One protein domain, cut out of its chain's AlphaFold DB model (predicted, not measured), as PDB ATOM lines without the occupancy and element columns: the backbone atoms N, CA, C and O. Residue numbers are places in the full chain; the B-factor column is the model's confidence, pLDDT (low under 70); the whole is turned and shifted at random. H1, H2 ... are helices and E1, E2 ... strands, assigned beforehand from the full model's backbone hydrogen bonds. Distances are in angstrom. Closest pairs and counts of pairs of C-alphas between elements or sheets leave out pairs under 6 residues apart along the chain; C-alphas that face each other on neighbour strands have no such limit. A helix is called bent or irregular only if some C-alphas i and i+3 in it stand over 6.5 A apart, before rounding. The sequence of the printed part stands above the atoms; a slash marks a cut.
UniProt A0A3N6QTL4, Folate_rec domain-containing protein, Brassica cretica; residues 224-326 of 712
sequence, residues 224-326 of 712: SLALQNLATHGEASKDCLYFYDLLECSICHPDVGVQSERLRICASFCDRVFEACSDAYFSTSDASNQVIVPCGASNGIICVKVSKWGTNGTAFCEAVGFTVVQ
ATOM      1  N   SER A 224     109.095 129.964 156.806       56.34
ATOM      2  CA  SER A 224     109.439 129.938 158.241       56.34
ATOM      3  C   SER A 224     109.406 128.551 158.892       56.34
ATOM      4  O   SER A 224     110.156 128.312 159.836       56.34
ATOM      5  N   LEU A 225     108.582 127.620 158.400       61.31
ATOM      6  CA  LEU A 225     108.364 126.335 159.074       61.31
ATOM      7  C   LEU A 225     109.456 125.291 158.771       61.31
ATOM      8  O   LEU A 225     109.856 124.549 159.665       61.31
ATOM      9  N   ALA A 226     109.974 125.244 157.539       66.06
ATOM     10  CA  ALA A 226     110.994 124.270 157.136       66.06
ATOM     11  C   ALA A 226     112.332 124.514 157.854       66.06
ATOM     12  O   ALA A 226     112.906 123.587 158.424       66.06
ATOM     13  N   LEU A 227     112.778 125.774 157.914       69.75
ATOM     14  CA  LEU A 227     114.001 126.156 158.626       69.75
ATOM     15  C   LEU A 227     113.872 126.028 160.141       69.75
ATOM     16  O   LEU A 227     114.823 125.609 160.798       69.75
ATOM     17  N   GLN A 228     112.700 126.348 160.698       68.94
ATOM     18  CA  GLN A 228     112.449 126.144 162.120       68.94
ATOM     19  C   GLN A 228     112.594 124.663 162.485       68.94
ATOM     20  O   GLN A 228     113.324 124.344 163.418       68.94
ATOM     21  N   ASN A 229     111.986 123.767 161.708       70.69
ATOM     22  CA  ASN A 229     112.062 122.324 161.932       70.69
ATOM     23  C   ASN A 229     113.473 121.761 161.718       70.69
ATOM     24  O   ASN A 229     113.954 120.958 162.518       70.69
ATOM     25  N   LEU A 230     114.184 122.235 160.694       77.19
ATOM     26  CA  LEU A 230     115.568 121.840 160.434       77.19
ATOM     27  C   LEU A 230     116.509 122.246 161.587       77.19
ATOM     28  O   LEU A 230     117.396 121.479 161.959       77.19
ATOM     29  N   ALA A 231     116.274 123.413 162.197       74.88
ATOM     30  CA  ALA A 231     117.043 123.903 163.340       74.88
ATOM     31  C   ALA A 231     116.688 123.206 164.665       74.88
ATOM     32  O   ALA A 231     117.566 123.029 165.508       74.88
ATOM     33  N   THR A 232     115.421 122.832 164.883       72.06
ATOM     34  CA  THR A 232     114.970 122.249 166.161       72.06
ATOM     35  C   THR A 232     115.025 120.725 166.202       72.06
ATOM     36  O   THR A 232     115.276 120.164 167.265       72.06
ATOM     37  N   HIS A 233     114.787 120.055 165.074       74.25
ATOM     38  CA  HIS A 233     114.632 118.597 164.994       74.25
ATOM     39  C   HIS A 233     115.563 117.942 163.966       74.25
ATOM     40  O   HIS A 233     115.794 116.739 164.038       74.25
ATOM     41  N   GLY A 234     116.100 118.714 163.019       73.25
ATOM     42  CA  GLY A 234     117.012 118.219 161.989       73.25
ATOM     43  C   GLY A 234     118.488 118.166 162.396       73.25
ATOM     44  O   GLY A 234     119.293 117.686 161.604       73.25
ATOM     45  N   GLU A 235     118.856 118.662 163.585       81.19
ATOM     46  CA  GLU A 235     120.252 118.791 164.060       81.19
ATOM     47  C   GLU A 235     121.199 119.419 163.015       81.19
ATOM     48  O   GLU A 235     122.368 119.055 162.894       81.19
ATOM     49  N   ALA A 236     120.690 120.366 162.225       79.94
ATOM     50  CA  ALA A 236     121.445 120.961 161.133       79.94
ATOM     51  C   ALA A 236     122.561 121.899 161.617       79.94
ATOM     52  O   ALA A 236     122.389 122.694 162.547       79.94
ATOM     53  N   SER A 237     123.704 121.852 160.927       82.12
ATOM     54  CA  SER A 237     124.793 122.814 161.105       82.12
ATOM     55  C   SER A 237     124.355 124.222 160.680       82.12
ATOM     56  O   SER A 237     123.400 124.404 159.920       82.12
ATOM     57  N   LYS A 238     125.073 125.253 161.139       78.50
ATOM     58  CA  LYS A 238     124.797 126.640 160.720       78.50
ATOM     59  C   LYS A 238     124.936 126.823 159.207       78.50
ATOM     60  O   LYS A 238     124.164 127.580 158.625       78.50
ATOM     61  N   ASP A 239     125.876 126.106 158.597       79.44
ATOM     62  CA  ASP A 239     126.094 126.137 157.153       79.44
ATOM     63  C   ASP A 239     124.950 125.437 156.413       79.44
ATOM     64  O   ASP A 239     124.454 125.973 155.425       79.44
ATOM     65  N   CYS A 240     124.449 124.309 156.935       86.25
ATOM     66  CA  CYS A 240     123.256 123.661 156.390       86.25
ATOM     67  C   CYS A 240     122.044 124.594 156.437       86.25
ATOM     68  O   CYS A 240     121.386 124.782 155.420       86.25
ATOM     69  N   LEU A 241     121.777 125.236 157.579       81.69
ATOM     70  CA  LEU A 241     120.666 126.186 157.706       81.69
ATOM     71  C   LEU A 241     120.778 127.337 156.701       81.69
ATOM     72  O   LEU A 241     119.783 127.714 156.095       81.69
ATOM     73  N   TYR A 242     121.987 127.862 156.489       79.94
ATOM     74  CA  TYR A 242     122.238 128.941 155.536       79.94
ATOM     75  C   TYR A 242     122.018 128.514 154.077       79.94
ATOM     76  O   TYR A 242     121.324 129.190 153.321       79.94
ATOM     77  N   PHE A 243     122.603 127.391 153.657       83.00
ATOM     78  CA  PHE A 243     122.464 126.919 152.279       83.00
ATOM     79  C   PHE A 243     121.054 126.409 151.974       83.00
ATOM     80  O   PHE A 243     120.567 126.599 150.860       83.00
ATOM     81  N   TYR A 244     120.391 125.809 152.962       83.44
ATOM     82  CA  TYR A 244     119.009 125.361 152.847       83.44
ATOM     83  C   TYR A 244     118.032 126.545 152.780       83.44
ATOM     84  O   TYR A 244     117.101 126.511 151.983       83.44
ATOM     85  N   ASP A 245     118.284 127.631 153.521       78.69
ATOM     86  CA  ASP A 245     117.534 128.890 153.394       78.69
ATOM     87  C   ASP A 245     117.629 129.452 151.970       78.69
ATOM     88  O   ASP A 245     116.616 129.701 151.323       78.69
ATOM     89  N   LEU A 246     118.840 129.533 151.408       78.69
ATOM     90  CA  LEU A 246     119.025 129.954 150.016       78.69
ATOM     91  C   LEU A 246     118.285 129.050 149.014       78.69
ATOM     92  O   LEU A 246     117.732 129.552 148.036       78.69
ATOM     93  N   LEU A 247     118.260 127.735 149.249       80.38
ATOM     94  CA  LEU A 247     117.546 126.785 148.395       80.38
ATOM     95  C   LEU A 247     116.023 126.986 148.457       80.38
ATOM     96  O   LEU A 247     115.388 127.070 147.409       80.38
ATOM     97  N   GLU A 248     115.437 127.140 149.643       75.75
ATOM     98  CA  GLU A 248     114.003 127.434 149.822       75.75
ATOM     99  C   GLU A 248     113.629 128.807 149.229       75.75
ATOM    100  O   GLU A 248     112.591 128.981 148.588       75.75
ATOM    101  N   CYS A 249     114.525 129.785 149.359       73.50
ATOM    102  CA  CYS A 249     114.361 131.128 148.811       73.50
ATOM    103  C   CYS A 249     114.516 131.213 147.289       73.50
ATOM    104  O   CYS A 249     114.195 132.252 146.705       73.50
ATOM    105  N   SER A 250     114.970 130.146 146.626       72.94
ATOM    106  CA  SER A 250     115.095 130.099 145.167       72.94
ATOM    107  C   SER A 250     113.751 130.281 144.452       72.94
ATOM    108  O   SER A 250     113.698 130.898 143.390       72.94
ATOM    109  N   ILE A 251     112.654 129.846 145.077       68.06
ATOM    110  CA  ILE A 251     111.273 129.979 144.580       68.06
ATOM    111  C   ILE A 251     110.850 131.454 144.489       68.06
ATOM    112  O   ILE A 251     109.993 131.826 143.690       68.06
ATOM    113  N   CYS A 252     111.488 132.319 145.277       62.31
ATOM    114  CA  CYS A 252     111.255 133.758 145.270       62.31
ATOM    115  C   CYS A 252     112.099 134.501 144.227       62.31
ATOM    116  O   CYS A 252     112.025 135.725 144.167       62.31
ATOM    117  N   HIS A 253     112.922 133.818 143.426       63.44
ATOM    118  CA  HIS A 253     113.732 134.493 142.417       63.44
ATOM    119  C   HIS A 253     112.823 135.183 141.375       63.44
ATOM    120  O   HIS A 253     111.872 134.570 140.888       63.44
ATOM    121  N   PRO A 254     113.090 136.446 140.991       53.59
ATOM    122  CA  PRO A 254     112.193 137.235 140.136       53.59
ATOM    123  C   PRO A 254     111.926 136.627 138.750       53.59
ATOM    124  O   PRO A 254     110.934 136.981 138.116       53.59
ATOM    125  N   ASP A 255     112.777 135.704 138.303       51.50
ATOM    126  CA  ASP A 255     112.642 135.013 137.015       51.50
ATOM    127  C   ASP A 255     111.797 133.724 137.086       51.50
ATOM    128  O   ASP A 255     111.446 133.174 136.043       51.50
ATOM    129  N   VAL A 256     111.404 133.268 138.287       56.47
ATOM    130  CA  VAL A 256     110.635 132.017 138.524       56.47
ATOM    131  C   VAL A 256     109.217 132.064 137.928       56.47
ATOM    132  O   VAL A 256     108.574 131.030 137.796       56.47
ATOM    133  N   GLY A 257     108.730 133.241 137.518       45.31
ATOM    134  CA  GLY A 257     107.408 133.423 136.899       45.31
ATOM    135  C   GLY A 257     107.417 133.976 135.470       45.31
ATOM    136  O   GLY A 257     106.347 134.222 134.917       45.31
ATOM    137  N   VAL A 258     108.591 134.217 134.874       46.72
ATOM    138  CA  VAL A 258     108.713 134.799 133.518       46.72
ATOM    139  C   VAL A 258     108.977 133.721 132.463       46.72
ATOM    140  O   VAL A 258     108.636 133.893 131.295       46.72
ATOM    141  N   GLN A 259     109.550 132.588 132.869       45.38
ATOM    142  CA  GLN A 259     109.740 131.419 132.018       45.38
ATOM    143  C   GLN A 259     108.685 130.378 132.390       45.38
ATOM    144  O   GLN A 259     108.565 130.002 133.549       45.38
ATOM    145  N   SER A 260     107.921 129.895 131.410       40.84
ATOM    146  CA  SER A 260     106.909 128.831 131.557       40.84
ATOM    147  C   SER A 260     107.509 127.454 131.897       40.84
ATOM    148  O   SER A 260     106.913 126.419 131.611       40.84
ATOM    149  N   GLU A 261     108.711 127.427 132.464       50.81
ATOM    150  CA  GLU A 261     109.533 126.246 132.656       50.81
ATOM    151  C   GLU A 261     109.971 126.198 134.127       50.81
ATOM    152  O   GLU A 261     110.409 127.203 134.685       50.81
ATOM    153  N   ARG A 262     109.785 125.037 134.773       56.62
ATOM    154  CA  ARG A 262     110.056 124.810 136.206       56.62
ATOM    155  C   ARG A 262     111.423 125.371 136.621       56.62
ATOM    156  O   ARG A 262     112.393 125.232 135.881       56.62
ATOM    157  N   LEU A 263     111.505 125.946 137.824       69.12
ATOM    158  CA  LEU A 263     112.733 126.518 138.385       69.12
ATOM    159  C   LEU A 263     113.907 125.525 138.334       69.12
ATOM    160  O   LEU A 263     113.916 124.504 139.023       69.12
ATOM    161  N   ARG A 264     114.920 125.853 137.529       74.19
ATOM    162  CA  ARG A 264     116.110 125.022 137.320       74.19
ATOM    163  C   ARG A 264     117.220 125.402 138.294       74.19
ATOM    164  O   ARG A 264     117.740 126.516 138.235       74.19
ATOM    165  N   ILE A 265     117.615 124.469 139.154       81.94
ATOM    166  CA  ILE A 265     118.716 124.638 140.106       81.94
ATOM    167  C   ILE A 265     120.009 124.067 139.510       81.94
ATOM    168  O   ILE A 265     119.999 122.995 138.903       81.94
ATOM    169  N   CYS A 266     121.136 124.766 139.658       85.56
ATOM    170  CA  CYS A 266     122.423 124.250 139.189       85.56
ATOM    171  C   CYS A 266     122.885 123.060 140.045       85.56
ATOM    172  O   CYS A 266     122.902 123.160 141.275       85.56
ATOM    173  N   ALA A 267     123.373 121.986 139.413       86.75
ATOM    174  CA  ALA A 267     123.946 120.835 140.122       86.75
ATOM    175  C   ALA A 267     125.050 121.243 141.117       86.75
ATOM    176  O   ALA A 267     125.040 120.808 142.265       86.75
ATOM    177  N   SER A 268     125.915 122.188 140.732       85.62
ATOM    178  CA  SER A 268     126.997 122.700 141.587       85.62
ATOM    179  C   SER A 268     126.512 123.413 142.854       85.62
ATOM    180  O   SER A 268     127.229 123.455 143.852       85.62
ATOM    181  N   PHE A 269     125.312 124.002 142.834       86.88
ATOM    182  CA  PHE A 269     124.704 124.572 144.031       86.88
ATOM    183  C   PHE A 269     124.118 123.471 144.908       86.88
ATOM    184  O   PHE A 269     124.394 123.454 146.103       86.88
ATOM    185  N   CYS A 270     123.403 122.518 144.310       88.88
ATOM    186  CA  CYS A 270     122.867 121.356 145.010       88.88
ATOM    187  C   CYS A 270     123.948 120.527 145.716       88.88
ATOM    188  O   CYS A 270     123.728 120.084 146.841       88.88
ATOM    189  N   ASP A 271     125.131 120.383 145.116       90.12
ATOM    190  CA  ASP A 271     126.269 119.711 145.748       90.12
ATOM    191  C   ASP A 271     126.748 120.446 147.010       90.12
ATOM    192  O   ASP A 271     126.999 119.799 148.023       90.12
ATOM    193  N   ARG A 272     126.767 121.788 147.009       88.38
ATOM    194  CA  ARG A 272     127.094 122.587 148.208       88.38
ATOM    195  C   ARG A 272     126.035 122.464 149.300       88.38
ATOM    196  O   ARG A 272     126.383 122.377 150.476       88.38
ATOM    197  N   VAL A 273     124.749 122.454 148.931       88.62
ATOM    198  CA  VAL A 273     123.670 122.255 149.913       88.62
ATOM    199  C   VAL A 273     123.772 120.859 150.531       88.62
ATOM    200  O   VAL A 273     123.687 120.715 151.747       88.62
ATOM    201  N   PHE A 274     124.004 119.832 149.712       90.56
ATOM    202  CA  PHE A 274     124.151 118.457 150.178       90.56
ATOM    203  C   PHE A 274     125.388 118.256 151.049       90.56
ATOM    204  O   PHE A 274     125.283 117.601 152.080       90.56
ATOM    205  N   GLU A 275     126.532 118.839 150.690       89.88
ATOM    206  CA  GLU A 275     127.747 118.788 151.510       89.88
ATOM    207  C   GLU A 275     127.482 119.364 152.907       89.88
ATOM    208  O   GLU A 275     127.713 118.684 153.910       89.88
ATOM    209  N   ALA A 276     126.881 120.556 152.970       89.56
ATOM    210  CA  ALA A 276     126.560 121.223 154.227       89.56
ATOM    211  C   ALA A 276     125.505 120.470 155.062       89.56
ATOM    212  O   ALA A 276     125.600 120.453 156.291       89.56
ATOM    213  N   CYS A 277     124.510 119.850 154.416       89.50
ATOM    214  CA  CYS A 277     123.376 119.182 155.067       89.50
ATOM    215  C   CYS A 277     123.492 117.653 155.173       89.50
ATOM    216  O   CYS A 277     122.563 117.009 155.658       89.50
ATOM    217  N   SER A 278     124.610 117.056 154.759       89.56
ATOM    218  CA  SER A 278     124.815 115.597 154.698       89.56
ATOM    219  C   SER A 278     124.591 114.874 156.039       89.56
ATOM    220  O   SER A 278     124.141 113.718 156.064       89.56
ATOM    221  N   ASP A 279     124.852 115.567 157.147       87.69
ATOM    222  CA  ASP A 279     124.675 115.082 158.516       87.69
ATOM    223  C   ASP A 279     123.328 115.432 159.163       87.69
ATOM    224  O   ASP A 279     123.018 114.887 160.224       87.69
ATOM    225  N   ALA A 280     122.517 116.284 158.530       88.75
ATOM    226  CA  ALA A 280     121.219 116.700 159.050       88.75
ATOM    227  C   ALA A 280     120.137 115.628 158.828       88.75
ATOM    228  O   ALA A 280     120.193 114.833 157.882       88.75
ATOM    229  N   TYR A 281     119.131 115.606 159.704       86.75
ATOM    230  CA  TYR A 281     118.046 114.626 159.700       86.75
ATOM    231  C   TYR A 281     116.818 115.113 158.934       86.75
ATOM    232  O   TYR A 281     116.244 116.167 159.217       86.75
ATOM    233  N   PHE A 282     116.360 114.271 158.010       85.75
ATOM    234  CA  PHE A 282     115.168 114.496 157.206       85.75
ATOM    235  C   PHE A 282     114.221 113.296 157.283       85.75
ATOM    236  O   PHE A 282     114.620 112.184 157.636       85.75
ATOM    237  N   SER A 283     112.956 113.528 156.950       80.94
ATOM    238  CA  SER A 283     111.883 112.530 156.957       80.94
ATOM    239  C   SER A 283     111.162 112.506 155.613       80.94
ATOM    240  O   SER A 283     111.169 113.495 154.883       80.94
ATOM    241  N   THR A 284     110.519 111.393 155.274       73.81
ATOM    242  CA  THR A 284     109.613 111.335 154.119       73.81
ATOM    243  C   THR A 284     108.248 111.872 154.493       73.81
ATOM    244  O   THR A 284     107.688 111.462 155.511       73.81
ATOM    245  N   SER A 285     107.692 112.722 153.634       58.78
ATOM    246  CA  SER A 285     106.251 112.973 153.641       58.78
ATOM    247  C   SER A 285     105.492 111.692 153.242       58.78
ATOM    248  O   SER A 285     106.053 110.824 152.575       58.78
ATOM    249  N   ASP A 286     104.266 111.523 153.744       52.03
ATOM    250  CA  ASP A 286     103.474 110.281 153.706       52.03
ATOM    251  C   ASP A 286     103.432 109.539 152.344       52.03
ATOM    252  O   ASP A 286     103.649 110.105 151.274       52.03
ATOM    253  N   ALA A 287     103.085 108.245 152.411       48.53
ATOM    254  CA  ALA A 287     103.260 107.155 151.433       48.53
ATOM    255  C   ALA A 287     102.750 107.327 149.976       48.53
ATOM    256  O   ALA A 287     102.734 106.345 149.231       48.53
ATOM    257  N   SER A 288     102.349 108.519 149.533       49.91
ATOM    258  CA  SER A 288     101.930 108.786 148.150       49.91
ATOM    259  C   SER A 288     102.897 109.644 147.331       49.91
ATOM    260  O   SER A 288     102.738 109.653 146.118       49.91
ATOM    261  N   ASN A 289     103.895 110.318 147.923       49.81
ATOM    262  CA  ASN A 289     104.909 111.076 147.172       49.81
ATOM    263  C   ASN A 289     106.285 111.013 147.862       49.81
ATOM    264  O   ASN A 289     106.419 111.390 149.019       49.81
ATOM    265  N   GLN A 290     107.320 110.572 147.138       58.56
ATOM    266  CA  GLN A 290     108.717 110.444 147.596       58.56
ATOM    267  C   GLN A 290     109.426 111.807 147.764       58.56
ATOM    268  O   GLN A 290     110.504 112.012 147.217       58.56
ATOM    269  N   VAL A 291     108.824 112.756 148.484       70.81
ATOM    270  CA  VAL A 291     109.453 114.050 148.784       70.81
ATOM    271  C   VAL A 291     109.951 114.060 150.224       70.81
ATOM    272  O   VAL A 291     109.204 113.757 151.166       70.81
ATOM    273  N   ILE A 292     111.228 114.393 150.376       78.56
ATOM    274  CA  ILE A 292     111.944 114.469 151.644       78.56
ATOM    275  C   ILE A 292     111.782 115.879 152.224       78.56
ATOM    276  O   ILE A 292     111.968 116.873 151.529       78.56
ATOM    277  N   VAL A 293     111.462 115.966 153.516       79.00
ATOM    278  CA  VAL A 293     111.257 117.221 154.257       79.00
ATOM    279  C   VAL A 293     112.088 117.240 155.544       79.00
ATOM    280  O   VAL A 293     112.393 116.168 156.083       79.00
ATOM    281  N   PRO A 294     112.449 118.423 156.082       80.50
ATOM    282  CA  PRO A 294     113.115 118.515 157.377       80.50
ATOM    283  C   PRO A 294     112.344 117.768 158.470       80.50
ATOM    284  O   PRO A 294     111.110 117.837 158.538       80.50
ATOM    285  N   CYS A 295     113.070 117.049 159.329       80.00
ATOM    286  CA  CYS A 295     112.473 116.327 160.453       80.00
ATOM    287  C   CYS A 295     111.649 117.304 161.320       80.00
ATOM    288  O   CYS A 295     112.088 118.424 161.561       80.00
ATOM    289  N   GLY A 296     110.443 116.917 161.752       67.12
ATOM    290  CA  GLY A 296     109.543 117.761 162.562       67.12
ATOM    291  C   GLY A 296     108.401 118.459 161.804       67.12
ATOM    292  O   GLY A 296     107.501 118.998 162.443       67.12
ATOM    293  N   ALA A 297     108.379 118.414 160.464       58.34
ATOM    294  CA  ALA A 297     107.341 119.070 159.654       58.34
ATOM    295  C   ALA A 297     106.002 118.311 159.552       58.34
ATOM    296  O   ALA A 297     104.988 118.913 159.206       58.34
ATOM    297  N   SER A 298     105.964 117.009 159.844       49.69
ATOM    298  CA  SER A 298     104.740 116.189 159.909       49.69
ATOM    299  C   SER A 298     105.059 114.810 160.509       49.69
ATOM    300  O   SER A 298     106.215 114.549 160.832       49.69
ATOM    301  N   ASN A 299     104.046 113.950 160.672       49.44
ATOM    302  CA  ASN A 299     104.034 112.621 161.316       49.44
ATOM    303  C   ASN A 299     105.016 111.559 160.750       49.44
ATOM    304  O   ASN A 299     104.793 110.361 160.927       49.44
ATOM    305  N   GLY A 300     106.102 111.956 160.085       54.16
ATOM    306  CA  GLY A 300     107.188 111.083 159.661       54.16
ATOM    307  C   GLY A 300     107.870 110.449 160.870       54.16
ATOM    308  O   GLY A 300     108.659 111.078 161.568       54.16
ATOM    309  N   ILE A 301     107.560 109.177 161.117       56.16
ATOM    310  CA  ILE A 301     108.065 108.402 162.263       56.16
ATOM    311  C   ILE A 301     109.582 108.145 162.148       56.16
ATOM    312  O   ILE A 301     110.243 107.836 163.138       56.16
ATOM    313  N   ILE A 302     110.150 108.269 160.943       69.62
ATOM    314  CA  ILE A 302     111.525 107.877 160.633       69.62
ATOM    315  C   ILE A 302     112.302 109.094 160.118       69.62
ATOM    316  O   ILE A 302     112.124 109.517 158.976       69.62
ATOM    317  N   CYS A 303     113.186 109.627 160.966       82.56
ATOM    318  CA  CYS A 303     114.161 110.649 160.591       82.56
ATOM    319  C   CYS A 303     115.522 109.998 160.323       82.56
ATOM    320  O   CYS A 303     116.051 109.252 161.147       82.56
ATOM    321  N   VAL A 304     116.081 110.258 159.145       84.75
ATOM    322  CA  VAL A 304     117.313 109.640 158.644       84.75
ATOM    323  C   VAL A 304     118.220 110.730 158.079       84.75
ATOM    324  O   VAL A 304     117.742 111.698 157.490       84.75
ATOM    325  N   LYS A 305     119.534 110.571 158.262       87.75
ATOM    326  CA  LYS A 305     120.537 111.502 157.734       87.75
ATOM    327  C   LYS A 305     120.504 111.582 156.210       87.75
ATOM    328  O   LYS A 305     120.412 110.547 155.551       87.75
ATOM    329  N   VAL A 306     120.683 112.779 155.654       86.62
ATOM    330  CA  VAL A 306     120.725 113.022 154.196       86.62
ATOM    331  C   VAL A 306     121.744 112.136 153.473       86.62
ATOM    332  O   VAL A 306     121.441 111.587 152.417       86.62
ATOM    333  N   SER A 307     122.912 111.900 154.076       84.69
ATOM    334  CA  SER A 307     123.952 110.993 153.558       84.69
ATOM    335  C   SER A 307     123.500 109.539 153.344       84.69
ATOM    336  O   SER A 307     124.197 108.762 152.691       84.69
ATOM    337  N   LYS A 308     122.350 109.137 153.897       82.94
ATOM    338  CA  LYS A 308     121.730 107.824 153.663       82.94
ATOM    339  C   LYS A 308     120.645 107.847 152.584       82.94
ATOM    340  O   LYS A 308     120.278 106.776 152.110       82.94
ATOM    341  N   TRP A 309     120.158 109.026 152.200       71.56
ATOM    342  CA  TRP A 309     119.134 109.225 151.169       71.56
ATOM    343  C   TRP A 309     119.724 109.387 149.770       71.56
ATOM    344  O   TRP A 309     119.158 108.886 148.803       71.56
ATOM    345  N   GLY A 310     120.867 110.063 149.660       67.69
ATOM    346  CA  GLY A 310     121.541 110.308 148.391       67.69
ATOM    347  C   GLY A 310     123.055 110.302 148.550       67.69
ATOM    348  O   GLY A 310     123.579 110.520 149.639       67.69
ATOM    349  N   THR A 311     123.760 110.033 147.454       75.00
ATOM    350  CA  THR A 311     125.231 110.061 147.393       75.00
ATOM    351  C   THR A 311     125.775 111.330 146.733       75.00
ATOM    352  O   THR A 311     126.980 111.554 146.760       75.00
ATOM    353  N   ASN A 312     124.913 112.133 146.106       84.56
ATOM    354  CA  ASN A 312     125.261 113.362 145.399       84.56
ATOM    355  C   ASN A 312     124.190 114.444 145.632       84.56
ATOM    356  O   ASN A 312     123.046 114.136 145.979       84.56
ATOM    357  N   GLY A 313     124.548 115.715 145.436       86.12
ATOM    358  CA  GLY A 313     123.627 116.818 145.705       86.12
ATOM    359  C   GLY A 313     122.473 116.905 144.720       86.12
ATOM    360  O   GLY A 313     121.381 117.330 145.088       86.12
ATOM    361  N   THR A 314     122.678 116.421 143.495       87.12
ATOM    362  CA  THR A 314     121.618 116.326 142.482       87.12
ATOM    363  C   THR A 314     120.451 115.465 142.969       87.12
ATOM    364  O   THR A 314     119.323 115.951 143.001       87.12
ATOM    365  N   ALA A 315     120.716 114.241 143.445       84.69
ATOM    366  CA  ALA A 315     119.661 113.366 143.957       84.69
ATOM    367  C   ALA A 315     118.983 113.949 145.204       84.69
ATOM    368  O   ALA A 315     117.784 113.773 145.391       84.69
ATOM    369  N   PHE A 316     119.732 114.666 146.047       87.00
ATOM    370  CA  PHE A 316     119.161 115.343 147.209       87.00
ATOM    371  C   PHE A 316     118.171 116.446 146.811       87.00
ATOM    372  O   PHE A 316     117.035 116.430 147.272       87.00
ATOM    373  N   CYS A 317     118.559 117.364 145.924       85.81
ATOM    374  CA  CYS A 317     117.667 118.421 145.443       85.81
ATOM    375  C   CYS A 317     116.425 117.866 144.728       85.81
ATOM    376  O   CYS A 317     115.325 118.374 144.938       85.81
ATOM    377  N   GLU A 318     116.581 116.809 143.926       84.94
ATOM    378  CA  GLU A 318     115.460 116.119 143.274       84.94
ATOM    379  C   GLU A 318     114.514 115.482 144.297       84.94
ATOM    380  O   GLU A 318     113.295 115.601 144.169       84.94
ATOM    381  N   ALA A 319     115.060 114.877 145.353       80.19
ATOM    382  CA  ALA A 319     114.276 114.271 146.424       80.19
ATOM    383  C   ALA A 319     113.569 115.302 147.322       80.19
ATOM    384  O   ALA A 319     112.546 114.986 147.922       80.19
ATOM    385  N   VAL A 320     114.072 116.537 147.397       81.31
ATOM    386  CA  VAL A 320     113.380 117.674 148.037       81.31
ATOM    387  C   VAL A 320     112.335 118.306 147.092       81.31
ATOM    388  O   VAL A 320     111.467 119.050 147.539       81.31
ATOM    389  N   GLY A 321     112.340 117.952 145.800       76.94
ATOM    390  CA  GLY A 321     111.320 118.351 144.820       76.94
ATOM    391  C   GLY A 321     111.759 119.407 143.800       76.94
ATOM    392  O   GLY A 321     110.911 119.956 143.095       76.94
ATOM    393  N   PHE A 322     113.059 119.697 143.687       81.00
ATOM    394  CA  PHE A 322     113.608 120.649 142.715       81.00
ATOM    395  C   PHE A 322     114.073 119.970 141.420       81.00
ATOM    396  O   PHE A 322     114.548 118.838 141.422       81.00
ATOM    397  N   THR A 323     114.003 120.688 140.294       80.38
ATOM    398  CA  THR A 323     114.581 120.230 139.019       80.38
ATOM    399  C   THR A 323     116.024 120.703 138.873       80.38
ATOM    400  O   THR A 323     116.285 121.907 138.917       80.38
ATOM    401  N   VAL A 324     116.961 119.771 138.677       84.12
ATOM    402  CA  VAL A 324     118.404 120.056 138.622       84.12
ATOM    403  C   VAL A 324     118.928 120.001 137.185       84.12
ATOM    404  O   VAL A 324     118.583 119.109 136.416       84.12
ATOM    405  N   VAL A 325     119.793 120.952 136.821       83.00
ATOM    406  CA  VAL A 325     120.467 121.006 135.513       83.00
ATOM    407  C   VAL A 325     121.952 120.698 135.669       83.00
ATOM    408  O   VAL A 325     122.632 121.281 136.514       83.00
ATOM    409  N   GLN A 326     122.460 119.796 134.824       74.06
ATOM    410  CA  GLN A 326     123.831 119.269 134.896       74.06
ATOM    411  C   GLN A 326     124.846 119.973 133.962       74.06
ATOM    412  O   GLN A 326     125.953 119.473 133.787       74.06
TER     413      GLN A 326
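What this domain is: This is residues 224 to 326 of the 712 residues of the protein "Folate_rec domain-containing protein" of Brassica cretica (UniProt A0A3N6QTL4). Two small sheets stand at opposite ends of a compact body, E3, E2 and E4 at one and E1 with E5 at the other, and helix H3 runs from the one towards the other. H2 and the short H4 both pack on H3, H4 crossing it, while H1 folds against the beginning of H2 in a helical hairpin. The printed part has 103 residues with four named helices and five named strands, in the order H1 H2 E1 H3 E2 E3 E4 H4 E5. The sheet E3 E2 E4 is antiparallel, the pair E1 and E5 parallel, and the class is mixed, helices and strands. The whole is compact, with a radius of gyration of the C-alphas of 13.1 A and spans of 38 by 29 by 26 A.

Where its parts are: H1 covers residues 224 to 232, beginning with C-alpha 224 at (109.439, 129.938, 158.241). H2, residues 238 to 252, is 21.7 A long; it is neither bent nor irregular, but only just: C-alphas 248 and 251 are 6.4 A apart. E1 is residues 264 to 266, and H3, residues 267 to 277, is 15.0 A long and begins at C-alpha 267 (123.946, 120.835, 140.122). E2 is residues 281 to 284, 10.6 A; E3 is 292 to 294 and E4 is 303 to 305. H4, residues 313 to 320, is 10.5 A long, and E5, residues 323 to 325, ends at C-alpha 325 (120.467, 121.006, 135.513).

How they stand to each other: H1 and H2 touch, with residues 241 to 245 of H2 alone, at a shallow tilt of 15 degrees, opposite ways; their closest C-alphas are Leu 227 and Leu 241, 6.7 A. H2 and H3 touch at a steep tilt of 41 degrees, closest at Cys 240 and Ala 276, C-alphas 4.6 A apart. H3 and H4 touch, about perpendicular at 76 degrees, with C-alphas of Asp 271 and Gly 313 3.9 A apart. H2 and H4 are apart. H1 only grazes the sheet E3 E2 E4 with residues 225 to 232, and H4 only grazes it with 316 to 320. E2 and E3 form a hairpin, with N 283 and O 293 at 2.8 A; E2 and E4 have N 304 and O 282 at 2.8 A. E1 and E5 have N 265 and O 323 at 2.9 A. Each O i to N i+4 pair is within hydrogen-bond range in H1 and H4, against 9 of 11 in H2 and 6 of 7 in H3.

The domain as a whole: The C-alphas farthest apart, Val 258 and Ile 301, are 39.0 A from each other. The printed part has no cut, and the link H2 to E1 is long. Mean pLDDT of the printed part is 74.1; residues 224 to 228, 251 to 263, 285 to 290, 296 to 302 and 310 are under 70.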